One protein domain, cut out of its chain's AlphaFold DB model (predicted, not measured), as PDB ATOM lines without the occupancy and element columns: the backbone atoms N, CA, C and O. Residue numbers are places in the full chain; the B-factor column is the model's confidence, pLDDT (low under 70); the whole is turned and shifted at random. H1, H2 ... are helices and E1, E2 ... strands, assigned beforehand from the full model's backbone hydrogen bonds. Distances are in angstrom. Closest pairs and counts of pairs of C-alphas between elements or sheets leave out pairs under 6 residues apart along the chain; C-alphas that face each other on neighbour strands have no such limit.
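This is residues 138 to 160, 179 to 230 and 311 to 321 of the 460 residues of the protein "DUF4050 domain-containing protein" of Verticillium alfalfae (strain VaMs.102 / ATCC MYA-4576 / FGSC 10136) (UniProt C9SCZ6). A long helix, H1, and a shorter one, H2, meet at their ends in a corner, and a small, strongly twisted sheet of four strands sits in the angle between them. The two helices only graze the sheet, and residues 179 to 189 of H1 stick out past it as a free arm. The printed part has 86 residues, with two named helices and four named strands in the order E1, E2, H1, H2, E3, E4; the sheet is mixed, its order E1, E3, E4, E2, and the class is mixed, helices and strands. The whole is only just loose, close to compact, with a radius of gyration of the C-alphas of 14.4 A and spans of 43 by 36 by 30 A.

Find C-alpha 142 at (180.019, 111.655, 146.577), where E1 begins; it covers residues 142 to 144. E2 follows at residues 150 to 152. After the first cut, find C-alpha 179 at (165.401, 98.592, 165.982); from there H1 runs 41.8 A to residue 206. H2, residues 208 to 221, is 19.6 A long. E3, residues 224 to 229, is 14.4 A long. Past the second cut, E4 takes residues 311 to 317 over 17.5 A and ends at C-alpha 317, (172.216, 105.333, 134.693).

Begin with the sheet, whose edge strands are E1 and E2. E1 and E3 are parallel, with N 229 and O 143 2.8 A apart. E3 and E4 are antiparallel, with N 226 and O 313 3.0 A apart. E4 and E2 are antiparallel, with N 316 and O 151 2.8 A apart. The pairing is staggered: E4 pairs with E3 over residues 311 to 315 and with E2 over residues 315 to 317. E1 and E2 are apart. H1 is on the sheet but only grazes it, with residues 190 to 197; the closest C-alphas of H1 and E4, those of Val 190 and Ser 311, are 7.7 A apart. H2 also only grazes the sheet, with residues 218 to 221; its C-alpha closest to E4 is that of Thr 221, 6.7 A from that of Leu 316. H1, with residues 203 to 205 alone, and H2, with residues 210 to 211 alone, touch only at the corner; their closest C-alphas, those of Ile 204 and Ala 211, are 4.8 A apart. They run opposite ways at a steep tilt of 59 degrees. Every O i to N i+4 pair is within hydrogen-bond range in H2, and 23 of 24 are in H1.

Look for the two farthest C-alphas at Glu 179 and Glu 208, 43.8 A apart. Residues 161 to 178 are not printed, with 23.3 A between C-alphas 160 and 179; residues 231 to 310 are not printed, with 8.6 A between C-alphas 230 and 311. The links printed whole, E1 to E2, H1 to H2 and H2 to E3, are tight. The mean pLDDT of the printed part is 85.3; residue 138 and residues 155 to 160 are under 70.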
ATOM      1  N   SER A 138     188.992 109.030 150.445       61.97
ATOM      2  CA  SER A 138     189.182 109.628 149.102       61.97
ATOM      3  C   SER A 138     189.009 108.806 147.792       61.97
ATOM      4  O   SER A 138     189.055 109.428 146.731       61.97
ATOM      5  N   VAL A 139     188.739 107.494 147.788       80.25
ATOM      6  CA  VAL A 139     188.621 106.699 146.535       80.25
ATOM      7  C   VAL A 139     187.391 107.078 145.691       80.25
ATOM      8  O   VAL A 139     187.467 107.147 144.466       80.25
ATOM      9  N   TYR A 140     186.244 107.343 146.329       84.69
ATOM     10  CA  TYR A 140     184.958 107.508 145.635       84.69
ATOM     11  C   TYR A 140     184.375 108.923 145.737       84.69
ATOM     12  O   TYR A 140     184.242 109.491 146.827       84.69
ATOM     13  N   SER A 141     183.925 109.460 144.597       89.19
ATOM     14  CA  SER A 141     183.145 110.704 144.546       89.19
ATOM     15  C   SER A 141     181.804 110.550 145.271       89.19
ATOM     16  O   SER A 141     181.202 109.476 145.250       89.19
ATOM     17  N   THR A 142     181.326 111.625 145.901       89.50
ATOM     18  CA  THR A 142     180.019 111.655 146.577       89.50
ATOM     19  C   THR A 142     178.967 112.291 145.680       89.50
ATOM     20  O   THR A 142     179.174 113.384 145.158       89.50
ATOM     21  N   VAL A 143     177.815 111.637 145.543       90.75
ATOM     22  CA  VAL A 143     176.657 112.139 144.790       90.75
ATOM     23  C   VAL A 143     175.411 112.134 145.668       90.75
ATOM     24  O   VAL A 143     175.278 111.312 146.572       90.75
ATOM     25  N   SER A 144     174.475 113.048 145.415       91.12
ATOM     26  CA  SER A 144     173.138 112.938 146.003       91.12
ATOM     27  C   SER A 144     172.358 111.815 145.335       91.12
ATOM     28  O   SER A 144     172.407 111.682 144.114       91.12
ATOM     29  N   GLU A 145     171.586 111.080 146.124       90.44
ATOM     30  CA  GLU A 145     170.618 110.104 145.631       90.44
ATOM     31  C   GLU A 145     169.648 110.731 144.607       90.44
ATOM     32  O   GLU A 145     168.996 111.744 144.881       90.44
ATOM     33  N   ASP A 146     169.565 110.114 143.427       91.38
ATOM     34  CA  ASP A 146     168.654 110.472 142.337       91.38
ATOM     35  C   ASP A 146     168.072 109.186 141.717       91.38
ATOM     36  O   ASP A 146     168.649 108.639 140.772       91.38
ATOM     37  N   PRO A 147     166.934 108.687 142.236       89.62
ATOM     38  CA  PRO A 147     166.312 107.450 141.767       89.62
ATOM     39  C   PRO A 147     165.594 107.601 140.412       89.62
ATOM     40  O   PRO A 147     165.022 106.632 139.914       89.62
ATOM     41  N   VAL A 148     165.568 108.807 139.825       90.00
ATOM     42  CA  VAL A 148     164.960 109.069 138.511       90.00
ATOM     43  C   VAL A 148     165.974 108.809 137.401       90.00
ATOM     44  O   VAL A 148     165.636 108.183 136.397       90.00
ATOM     45  N   HIS A 149     167.219 109.253 137.594       90.50
ATOM     46  CA  HIS A 149     168.293 109.112 136.605       90.50
ATOM     47  C   HIS A 149     169.283 107.990 136.917       90.50
ATOM     48  O   HIS A 149     170.026 107.586 136.025       90.50
ATOM     49  N   TYR A 150     169.294 107.460 138.142       93.88
ATOM     50  CA  TYR A 150     170.196 106.390 138.556       93.88
ATOM     51  C   TYR A 150     169.476 105.328 139.387       93.88
ATOM     52  O   TYR A 150     168.504 105.598 140.085       93.88
ATOM     53  N   ARG A 151     169.977 104.095 139.337       92.25
ATOM     54  CA  ARG A 151     169.613 103.026 140.277       92.25
ATOM     55  C   ARG A 151     170.869 102.328 140.791       92.25
ATOM     56  O   ARG A 151     171.823 102.211 140.019       92.25
ATOM     57  N   PRO A 152     170.871 101.785 142.014       91.25
ATOM     58  CA  PRO A 152     171.893 100.830 142.419       91.25
ATOM     59  C   PRO A 152     171.934  99.644 141.443       91.25
ATOM     60  O   PRO A 152     170.898  99.158 140.971       91.25
ATOM     61  N   ARG A 153     173.142  99.193 141.097       89.12
ATOM     62  CA  ARG A 153     173.374  97.950 140.361       89.12
ATOM     63  C   ARG A 153     172.832  96.807 141.213       89.12
ATOM     64  O   ARG A 153     173.138  96.707 142.395       89.12
ATOM     65  N   LEU A 154     172.031  95.943 140.595       82.38
ATOM     66  CA  LEU A 154     171.661  94.685 141.226       82.38
ATOM     67  C   LEU A 154     172.879  93.764 141.154       82.38
ATOM     68  O   LEU A 154     173.146  93.163 140.110       82.38
ATOM     69  N   ASP A 155     173.630  93.702 142.247       69.69
ATOM     70  CA  ASP A 155     174.672  92.703 142.419       69.69
ATOM     71  C   ASP A 155     173.988  91.325 142.436       69.69
ATOM     72  O   ASP A 155     173.061  91.084 143.213       69.69
ATOM     73  N   TRP A 156     174.387  90.422 141.537       59.38
ATOM     74  CA  TRP A 156     173.863  89.053 141.513       59.38
ATOM     75  C   TRP A 156     174.524  88.253 142.631       59.38
ATOM     76  O   TRP A 156     175.483  87.516 142.414       59.38
ATOM     77  N   VAL A 157     174.008  88.426 143.846       50.44
ATOM     78  CA  VAL A 157     174.505  87.778 145.062       50.44
ATOM     79  C   VAL A 157     174.071  86.307 145.158       50.44
ATOM     80  O   VAL A 157     173.498  85.860 146.144       50.44
ATOM     81  N   SER A 158     174.411  85.518 144.136       49.34
ATOM     82  CA  SER A 158     174.372  84.047 144.197       49.34
ATOM     83  C   SER A 158     175.347  83.477 145.237       49.34
ATOM     84  O   SER A 158     175.222  82.319 145.616       49.34
ATOM     85  N   ASP A 159     176.295  84.300 145.696       48.59
ATOM     86  CA  ASP A 159     177.235  84.023 146.785       48.59
ATOM     87  C   ASP A 159     176.780  84.629 148.134       48.59
ATOM     88  O   ASP A 159     177.540  84.726 149.091       48.59
ATOM     89  N   LEU A 160     175.520  85.063 148.264       46.34
ATOM     90  CA  LEU A 160     174.865  85.042 149.577       46.34
ATOM     91  C   LEU A 160     174.322  83.632 149.796       46.34
ATOM     92  O   LEU A 160     173.124  83.383 149.660       46.34
ATOM     93  N   GLU A 179     164.816  97.880 167.125       71.25
ATOM     94  CA  GLU A 179     165.401  98.592 165.982       71.25
ATOM     95  C   GLU A 179     166.925  98.393 165.882       71.25
ATOM     96  O   GLU A 179     167.456  98.305 164.773       71.25
ATOM     97  N   ALA A 180     167.623  98.221 167.013       74.44
ATOM     98  CA  ALA A 180     169.068  97.982 167.039       74.44
ATOM     99  C   ALA A 180     169.473  96.701 166.287       74.44
ATOM    100  O   ALA A 180     170.517  96.678 165.638       74.44
ATOM    101  N   ILE A 181     168.622  95.666 166.295       73.75
ATOM    102  CA  ILE A 181     168.817  94.440 165.501       73.75
ATOM    103  C   ILE A 181     168.825  94.782 164.003       73.75
ATOM    104  O   ILE A 181     169.722  94.378 163.266       73.75
ATOM    105  N   GLY A 182     167.851  95.579 163.552       75.44
ATOM    106  CA  GLY A 182     167.752  96.016 162.159       75.44
ATOM    107  C   GLY A 182     168.916  96.909 161.724       75.44
ATOM    108  O   GLY A 182     169.356  96.812 160.579       75.44
ATOM    109  N   ALA A 183     169.436  97.750 162.620       76.69
ATOM    110  CA  ALA A 183     170.631  98.555 162.370       76.69
ATOM    111  C   ALA A 183     171.900  97.686 162.265       76.69
ATOM    112  O   ALA A 183     172.647  97.822 161.298       76.69
ATOM    113  N   ALA A 184     172.105  96.749 163.198       77.06
ATOM    114  CA  ALA A 184     173.266  95.857 163.214       77.06
ATOM    115  C   ALA A 184     173.313  94.918 161.995       77.06
ATOM    116  O   ALA A 184     174.366  94.753 161.382       77.06
ATOM    117  N   VAL A 185     172.168  94.353 161.585       78.56
ATOM    118  CA  VAL A 185     172.082  93.524 160.368       78.56
ATOM    119  C   VAL A 185     172.403  94.345 159.116       78.56
ATOM    120  O   VAL A 185     173.148  93.878 158.258       78.56
ATOM    121  N   LYS A 186     171.902  95.586 159.013       78.25
ATOM    122  CA  LYS A 186     172.236  96.483 157.892       78.25
ATOM    123  C   LYS A 186     173.725  96.827 157.853       78.25
ATOM    124  O   LYS A 186     174.300  96.773 156.771       78.25
ATOM    125  N   ALA A 187     174.335  97.137 158.999       79.06
ATOM    126  CA  ALA A 187     175.773  97.391 159.096       79.06
ATOM    127  C   ALA A 187     176.574  96.177 158.601       79.06
ATOM    128  O   ALA A 187     177.294  96.293 157.618       79.06
ATOM    129  N   SER A 188     176.310  94.983 159.145       79.88
ATOM    130  CA  SER A 188     176.997  93.748 158.735       79.88
ATOM    131  C   SER A 188     176.864  93.435 157.235       79.88
ATOM    132  O   SER A 188     177.819  92.965 156.615       79.88
ATOM    133  N   VAL A 189     175.710  93.718 156.616       81.44
ATOM    134  CA  VAL A 189     175.531  93.576 155.158       81.44
ATOM    135  C   VAL A 189     176.374  94.593 154.380       81.44
ATOM    136  O   VAL A 189     176.986  94.223 153.377       81.44
ATOM    137  N   VAL A 190     176.441  95.850 154.834       80.12
ATOM    138  CA  VAL A 190     177.288  96.894 154.229       80.12
ATOM    139  C   VAL A 190     178.773  96.550 154.370       80.12
ATOM    140  O   VAL A 190     179.510  96.688 153.392       80.12
ATOM    141  N   ASP A 191     179.196  96.030 155.523       81.62
ATOM    142  CA  ASP A 191     180.578  95.621 155.797       81.62
ATOM    143  C   ASP A 191     180.991  94.434 154.913       81.62
ATOM    144  O   ASP A 191     182.006  94.503 154.216       81.62
ATOM    145  N   LYS A 192     180.154  93.384 154.824       82.62
ATOM    146  CA  LYS A 192     180.363  92.261 153.887       82.62
ATOM    147  C   LYS A 192     180.413  92.742 152.427       82.62
ATOM    148  O   LYS A 192     181.205  92.230 151.634       82.62
ATOM    149  N   GLN A 193     179.605  93.738 152.042       83.06
ATOM    150  CA  GLN A 193     179.675  94.325 150.698       83.06
ATOM    151  C   GLN A 193     180.968  95.138 150.495       83.06
ATOM    152  O   GLN A 193     181.543  95.088 149.409       83.06
ATOM    153  N   ALA A 194     181.462  95.839 151.521       84.31
ATOM    154  CA  ALA A 194     182.727  96.570 151.479       84.31
ATOM    155  C   ALA A 194     183.933  95.636 151.329       84.31
ATOM    156  O   ALA A 194     184.743  95.846 150.429       84.31
ATOM    157  N   GLN A 195     184.001  94.561 152.118       84.75
ATOM    158  CA  GLN A 195     185.024  93.518 151.987       84.75
ATOM    159  C   GLN A 195     185.046  92.924 150.571       84.75
ATOM    160  O   GLN A 195     186.104  92.814 149.959       84.75
ATOM    161  N   ARG A 196     183.873  92.631 149.992       84.56
ATOM    162  CA  ARG A 196     183.760  92.147 148.603       84.56
ATOM    163  C   ARG A 196     184.242  93.169 147.573       84.56
ATOM    164  O   ARG A 196     184.899  92.782 146.612       84.56
ATOM    165  N   ARG A 197     183.954  94.464 147.758       87.62
ATOM    166  CA  ARG A 197     184.493  95.525 146.886       87.62
ATOM    167  C   ARG A 197     186.017  95.613 146.981       87.62
ATOM    168  O   ARG A 197     186.644  95.726 145.932       87.62
ATOM    169  N   ARG A 198     186.598  95.527 148.187       86.44
ATOM    170  CA  ARG A 198     188.058  95.499 148.410       86.44
ATOM    171  C   ARG A 198     188.699  94.299 147.708       86.44
ATOM    172  O   ARG A 198     189.490  94.506 146.797       86.44
ATOM    173  N   ALA A 199     188.224  93.082 147.977       88.69
ATOM    174  CA  ALA A 199     188.721  91.860 147.339       88.69
ATOM    175  C   ALA A 199     188.646  91.906 145.798       88.69
ATOM    176  O   ALA A 199     189.595  91.534 145.116       88.69
ATOM    177  N   VAL A 200     187.554  92.431 145.223       89.06
ATOM    178  CA  VAL A 200     187.445  92.627 143.764       89.06
ATOM    179  C   VAL A 200     188.419  93.700 143.256       89.06
ATOM    180  O   VAL A 200     188.991  93.530 142.182       89.06
ATOM    181  N   ARG A 201     188.648  94.793 144.000       89.69
ATOM    182  CA  ARG A 201     189.663  95.808 143.651       89.69
ATOM    183  C   ARG A 201     191.085  95.251 143.723       89.69
ATOM    184  O   ARG A 201     191.900  95.610 142.878       89.69
ATOM    185  N   GLU A 202     191.393  94.420 144.710       91.50
ATOM    186  CA  GLU A 202     192.672  93.715 144.841       91.50
ATOM    187  C   GLU A 202     192.868  92.723 143.690       91.50
ATOM    188  O   GLU A 202     193.926  92.719 143.064       91.50
ATOM    189  N   GLU A 203     191.835  91.954 143.329       92.38
ATOM    190  CA  GLU A 203     191.914  91.027 142.197       92.38
ATOM    191  C   GLU A 203     192.136  91.763 140.868       92.38
ATOM    192  O   GLU A 203     193.025  91.401 140.104       92.38
ATOM    193  N   ILE A 204     191.404  92.855 140.620       92.44
ATOM    194  CA  ILE A 204     191.565  93.709 139.428       92.44
ATOM    195  C   ILE A 204     193.003  94.234 139.263       92.44
ATOM    196  O   ILE A 204     193.429  94.460 138.132       92.44
ATOM    197  N   GLN A 205     193.757  94.437 140.348       91.50
ATOM    198  CA  GLN A 205     195.124  94.968 140.272       91.50
ATOM    199  C   GLN A 205     196.133  93.971 139.686       91.50
ATOM    200  O   GLN A 205     197.087  94.405 139.045       91.50
ATOM    201  N   TRP A 206     195.932  92.661 139.873       92.94
ATOM    202  CA  TRP A 206     196.820  91.625 139.322       92.94
ATOM    203  C   TRP A 206     196.198  90.837 138.157       92.94
ATOM    204  O   TRP A 206     196.921  90.284 137.329       92.94
ATOM    205  N   ASN A 207     194.868  90.792 138.058       95.12
ATOM    206  CA  ASN A 207     194.130  90.077 137.022       95.12
ATOM    207  C   ASN A 207     193.720  91.035 135.886       95.12
ATOM    208  O   ASN A 207     192.607  91.567 135.865       95.12
ATOM    209  N   GLU A 208     194.604  91.222 134.896       93.00
ATOM    210  CA  GLU A 208     194.339  92.065 133.713       93.00
ATOM    211  C   GLU A 208     193.045  91.683 132.970       93.00
ATOM    212  O   GLU A 208     192.345  92.546 132.434       93.00
ATOM    213  N   GLY A 209     192.702  90.390 132.949       94.62
ATOM    214  CA  GLY A 209     191.479  89.888 132.323       94.62
ATOM    215  C   GLY A 209     190.221  90.376 133.040       94.62
ATOM    216  O   GLY A 209     189.282  90.845 132.389       94.62
ATOM    217  N   LEU A 210     190.221  90.333 134.375       93.19
ATOM    218  CA  LEU A 210     189.148  90.893 135.199       93.19
ATOM    219  C   LEU A 210     189.102  92.421 135.097       93.19
ATOM    220  O   LEU A 210     188.014  92.978 134.955       93.19
ATOM    221  N   ALA A 211     190.255  93.097 135.088       93.88
ATOM    222  CA  ALA A 211     190.342  94.546 134.904       93.88
ATOM    223  C   ALA A 211     189.703  94.994 133.578       93.88
ATOM    224  O   ALA A 211     188.856  95.891 133.561       93.88
ATOM    225  N   CYS A 212     190.044  94.317 132.477       94.31
ATOM    226  CA  CYS A 212     189.470  94.562 131.157       94.31
ATOM    227  C   CYS A 212     187.963  94.263 131.128       94.31
ATOM    228  O   CYS A 212     187.179  95.079 130.634       94.31
ATOM    229  N   PHE A 213     187.530  93.136 131.705       94.12
ATOM    230  CA  PHE A 213     186.112  92.783 131.801       94.12
ATOM    231  C   PHE A 213     185.309  93.829 132.584       94.12
ATOM    232  O   PHE A 213     184.273  94.289 132.102       94.12
ATOM    233  N   GLU A 214     185.785  94.245 133.758       92.00
ATOM    234  CA  GLU A 214     185.117  95.236 134.599       92.00
ATOM    235  C   GLU A 214     185.074  96.612 133.944       92.00
ATOM    236  O   GLU A 214     184.008  97.227 133.878       92.00
ATOM    237  N   ALA A 215     186.189  97.080 133.380       93.50
ATOM    238  CA  ALA A 215     186.222  98.337 132.644       93.50
ATOM    239  C   ALA A 215     185.261  98.316 131.444       93.50
ATOM    240  O   ALA A 215     184.462  99.242 131.286       93.50
ATOM    241  N   ARG A 216     185.251  97.232 130.655       95.12
ATOM    242  CA  ARG A 216     184.337  97.062 129.514       95.12
ATOM    243  C   ARG A 216     182.877  97.013 129.951       95.12
ATOM    244  O   ARG A 216     182.031  97.669 129.346       95.12
ATOM    245  N   ARG A 217     182.576  96.277 131.024       93.00
ATOM    246  CA  ARG A 217     181.241  96.164 131.633       93.00
ATOM    247  C   ARG A 217     180.742  97.512 132.141       93.00
ATOM    248  O   ARG A 217     179.580  97.865 131.920       93.00
ATOM    249  N   ASN A 218     181.600  98.274 132.811       92.81
ATOM    250  CA  ASN A 218     181.257  99.575 133.374       92.81
ATOM    251  C   ASN A 218     181.117 100.639 132.274       92.81
ATOM    252  O   ASN A 218     180.151 101.397 132.313       92.81
ATOM    253  N   ALA A 219     181.957 100.612 131.233       94.12
ATOM    254  CA  ALA A 219     181.804 101.444 130.037       94.12
ATOM    255  C   ALA A 219     180.502 101.140 129.269       94.12
ATOM    256  O   ALA A 219     179.759 102.064 128.944       94.12
ATOM    257  N   TRP A 220     180.173  99.860 129.044       92.50
ATOM    258  CA  TRP A 220     178.931  99.439 128.375       92.50
ATOM    259  C   TRP A 220     177.670  99.842 129.151       92.50
ATOM    260  O   TRP A 220     176.666 100.240 128.566       92.50
ATOM    261  N   THR A 221     177.707  99.738 130.482       92.12
ATOM    262  CA  THR A 221     176.547 100.036 131.342       92.12
ATOM    263  C   THR A 221     176.508 101.472 131.872       92.12
ATOM    264  O   THR A 221     175.560 101.821 132.571       92.12
ATOM    265  N   GLY A 222     177.515 102.300 131.571       92.50
ATOM    266  CA  GLY A 222     177.679 103.650 132.125       92.50
ATOM    267  C   GLY A 222     177.845 103.693 133.651       92.50
ATOM    268  O   GLY A 222     177.570 104.723 134.269       92.50
ATOM    269  N   ALA A 223     178.232 102.571 134.263       93.31
ATOM    270  CA  ALA A 223     178.206 102.370 135.707       93.31
ATOM    271  C   ALA A 223     179.311 103.137 136.436       93.31
ATOM    272  O   ALA A 223     180.441 103.213 135.953       93.31
ATOM    273  N   LYS A 224     179.000 103.653 137.630       92.12
ATOM    274  CA  LYS A 224     179.949 104.402 138.465       92.12
ATOM    275  C   LYS A 224     179.816 104.006 139.931       92.12
ATOM    276  O   LYS A 224     178.729 104.086 140.494       92.12
ATOM    277  N   THR A 225     180.923 103.604 140.545       91.69
ATOM    278  CA  THR A 225     181.053 103.415 141.995       91.69
ATOM    279  C   THR A 225     181.179 104.775 142.676       91.69
ATOM    280  O   THR A 225     182.098 105.544 142.395       91.69
ATOM    281  N   VAL A 226     180.215 105.105 143.531       91.81
ATOM    282  CA  VAL A 226     180.089 106.423 144.170       91.81
ATOM    283  C   VAL A 226     179.556 106.283 145.590       91.81
ATOM    284  O   VAL A 226     178.847 105.333 145.912       91.81
ATOM    285  N   ARG A 227     179.870 107.259 146.441       90.31
ATOM    286  CA  ARG A 227     179.254 107.404 147.763       90.31
ATOM    287  C   ARG A 227     177.898 108.084 147.609       90.31
ATOM    288  O   ARG A 227     177.825 109.206 147.101       90.31
ATOM    289  N   VAL A 228     176.825 107.418 148.019       89.69
ATOM    290  CA  VAL A 228     175.453 107.910 147.862       89.69
ATOM    291  C   VAL A 228     175.020 108.633 149.129       89.69
ATOM    292  O   VAL A 228     174.757 108.041 150.174       89.69
ATOM    293  N   ARG A 229     174.892 109.956 149.027       89.50
ATOM    294  CA  ARG A 229     174.219 110.757 150.042       89.50
ATOM    295  C   ARG A 229     172.712 110.622 149.846       89.50
ATOM    296  O   ARG A 229     172.124 111.345 149.034       89.50
ATOM    297  N   GLN A 230     172.104 109.731 150.624       82.31
ATOM    298  CA  GLN A 230     170.650 109.617 150.715       82.31
ATOM    299  C   GLN A 230     170.027 110.969 151.074       82.31
ATOM    300  O   GLN A 230     170.540 111.717 151.921       82.31
ATOM    301  N   SER A 311     177.004 105.347 152.098       86.12
ATOM    302  CA  SER A 311     177.124 104.030 151.463       86.12
ATOM    303  C   SER A 311     177.833 104.139 150.111       86.12
ATOM    304  O   SER A 311     177.512 104.999 149.291       86.12
ATOM    305  N   VAL A 312     178.808 103.261 149.865       89.31
ATOM    306  CA  VAL A 312     179.436 103.111 148.545       89.31
ATOM    307  C   VAL A 312     178.588 102.153 147.717       89.31
ATOM    308  O   VAL A 312     178.494 100.965 148.030       89.31
ATOM    309  N   GLU A 313     177.998 102.656 146.638       90.00
ATOM    310  CA  GLU A 313     177.125 101.895 145.747       90.00
ATOM    311  C   GLU A 313     177.586 102.033 144.293       90.00
ATOM    312  O   GLU A 313     178.091 103.073 143.862       90.00
ATOM    313  N   THR A 314     177.398 100.976 143.501       92.06
ATOM    314  CA  THR A 314     177.619 101.046 142.052       92.06
ATOM    315  C   THR A 314     176.336 101.524 141.390       92.06
ATOM    316  O   THR A 314     175.401 100.745 141.244       92.06
ATOM    317  N   LEU A 315     176.265 102.786 140.973       94.12
ATOM    318  CA  LEU A 315     175.084 103.326 140.305       94.12
ATOM    319  C   LEU A 315     175.104 103.044 138.799       94.12
ATOM    320  O   LEU A 315     176.114 103.238 138.120       94.12
ATOM    321  N   LEU A 316     173.954 102.624 138.273       93.88
ATOM    322  CA  LEU A 316     173.654 102.486 136.851       93.88
ATOM    323  C   LEU A 316     172.773 103.655 136.391       93.88
ATOM    324  O   LEU A 316     171.728 103.872 137.011       93.88
ATOM    325  N   PRO A 317     173.114 104.361 135.299       94.50
ATOM    326  CA  PRO A 317     172.216 105.333 134.693       94.50
ATOM    327  C   PRO A 317     170.932 104.660 134.186       94.50
ATOM    328  O   PRO A 317     170.947 103.580 133.586       94.50
ATOM    329  N   LEU A 318     169.805 105.321 134.420       90.50
ATOM    330  CA  LEU A 318     168.491 104.958 133.914       90.50
ATOM    331  C   LEU A 318     168.255 105.683 132.590       90.50
ATOM    332  O   LEU A 318     167.993 106.883 132.553       90.50
ATOM    333  N   ALA A 319     168.344 104.944 131.484       85.94
ATOM    334  CA  ALA A 319     167.990 105.484 130.180       85.94
ATOM    335  C   ALA A 319     166.483 105.825 130.135       85.94
ATOM    336  O   ALA A 319     165.661 104.974 130.500       85.94
ATOM    337  N   PRO A 320     166.091 107.025 129.663       83.56
ATOM    338  CA  PRO A 320     164.687 107.356 129.449       83.56
ATOM    339  C   PRO A 320     164.071 106.433 128.381       83.56
ATOM    340  O   PRO A 320     164.785 105.892 127.529       83.56
ATOM    341  N   PRO A 321     162.740 106.237 128.379       80.56
ATOM    342  CA  PRO A 321     162.093 105.360 127.412       80.56
ATOM    343  C   PRO A 321     162.310 105.864 125.975       80.56
ATOM    344  O   PRO A 321     162.009 107.013 125.654       80.56
TER     345      PRO A 321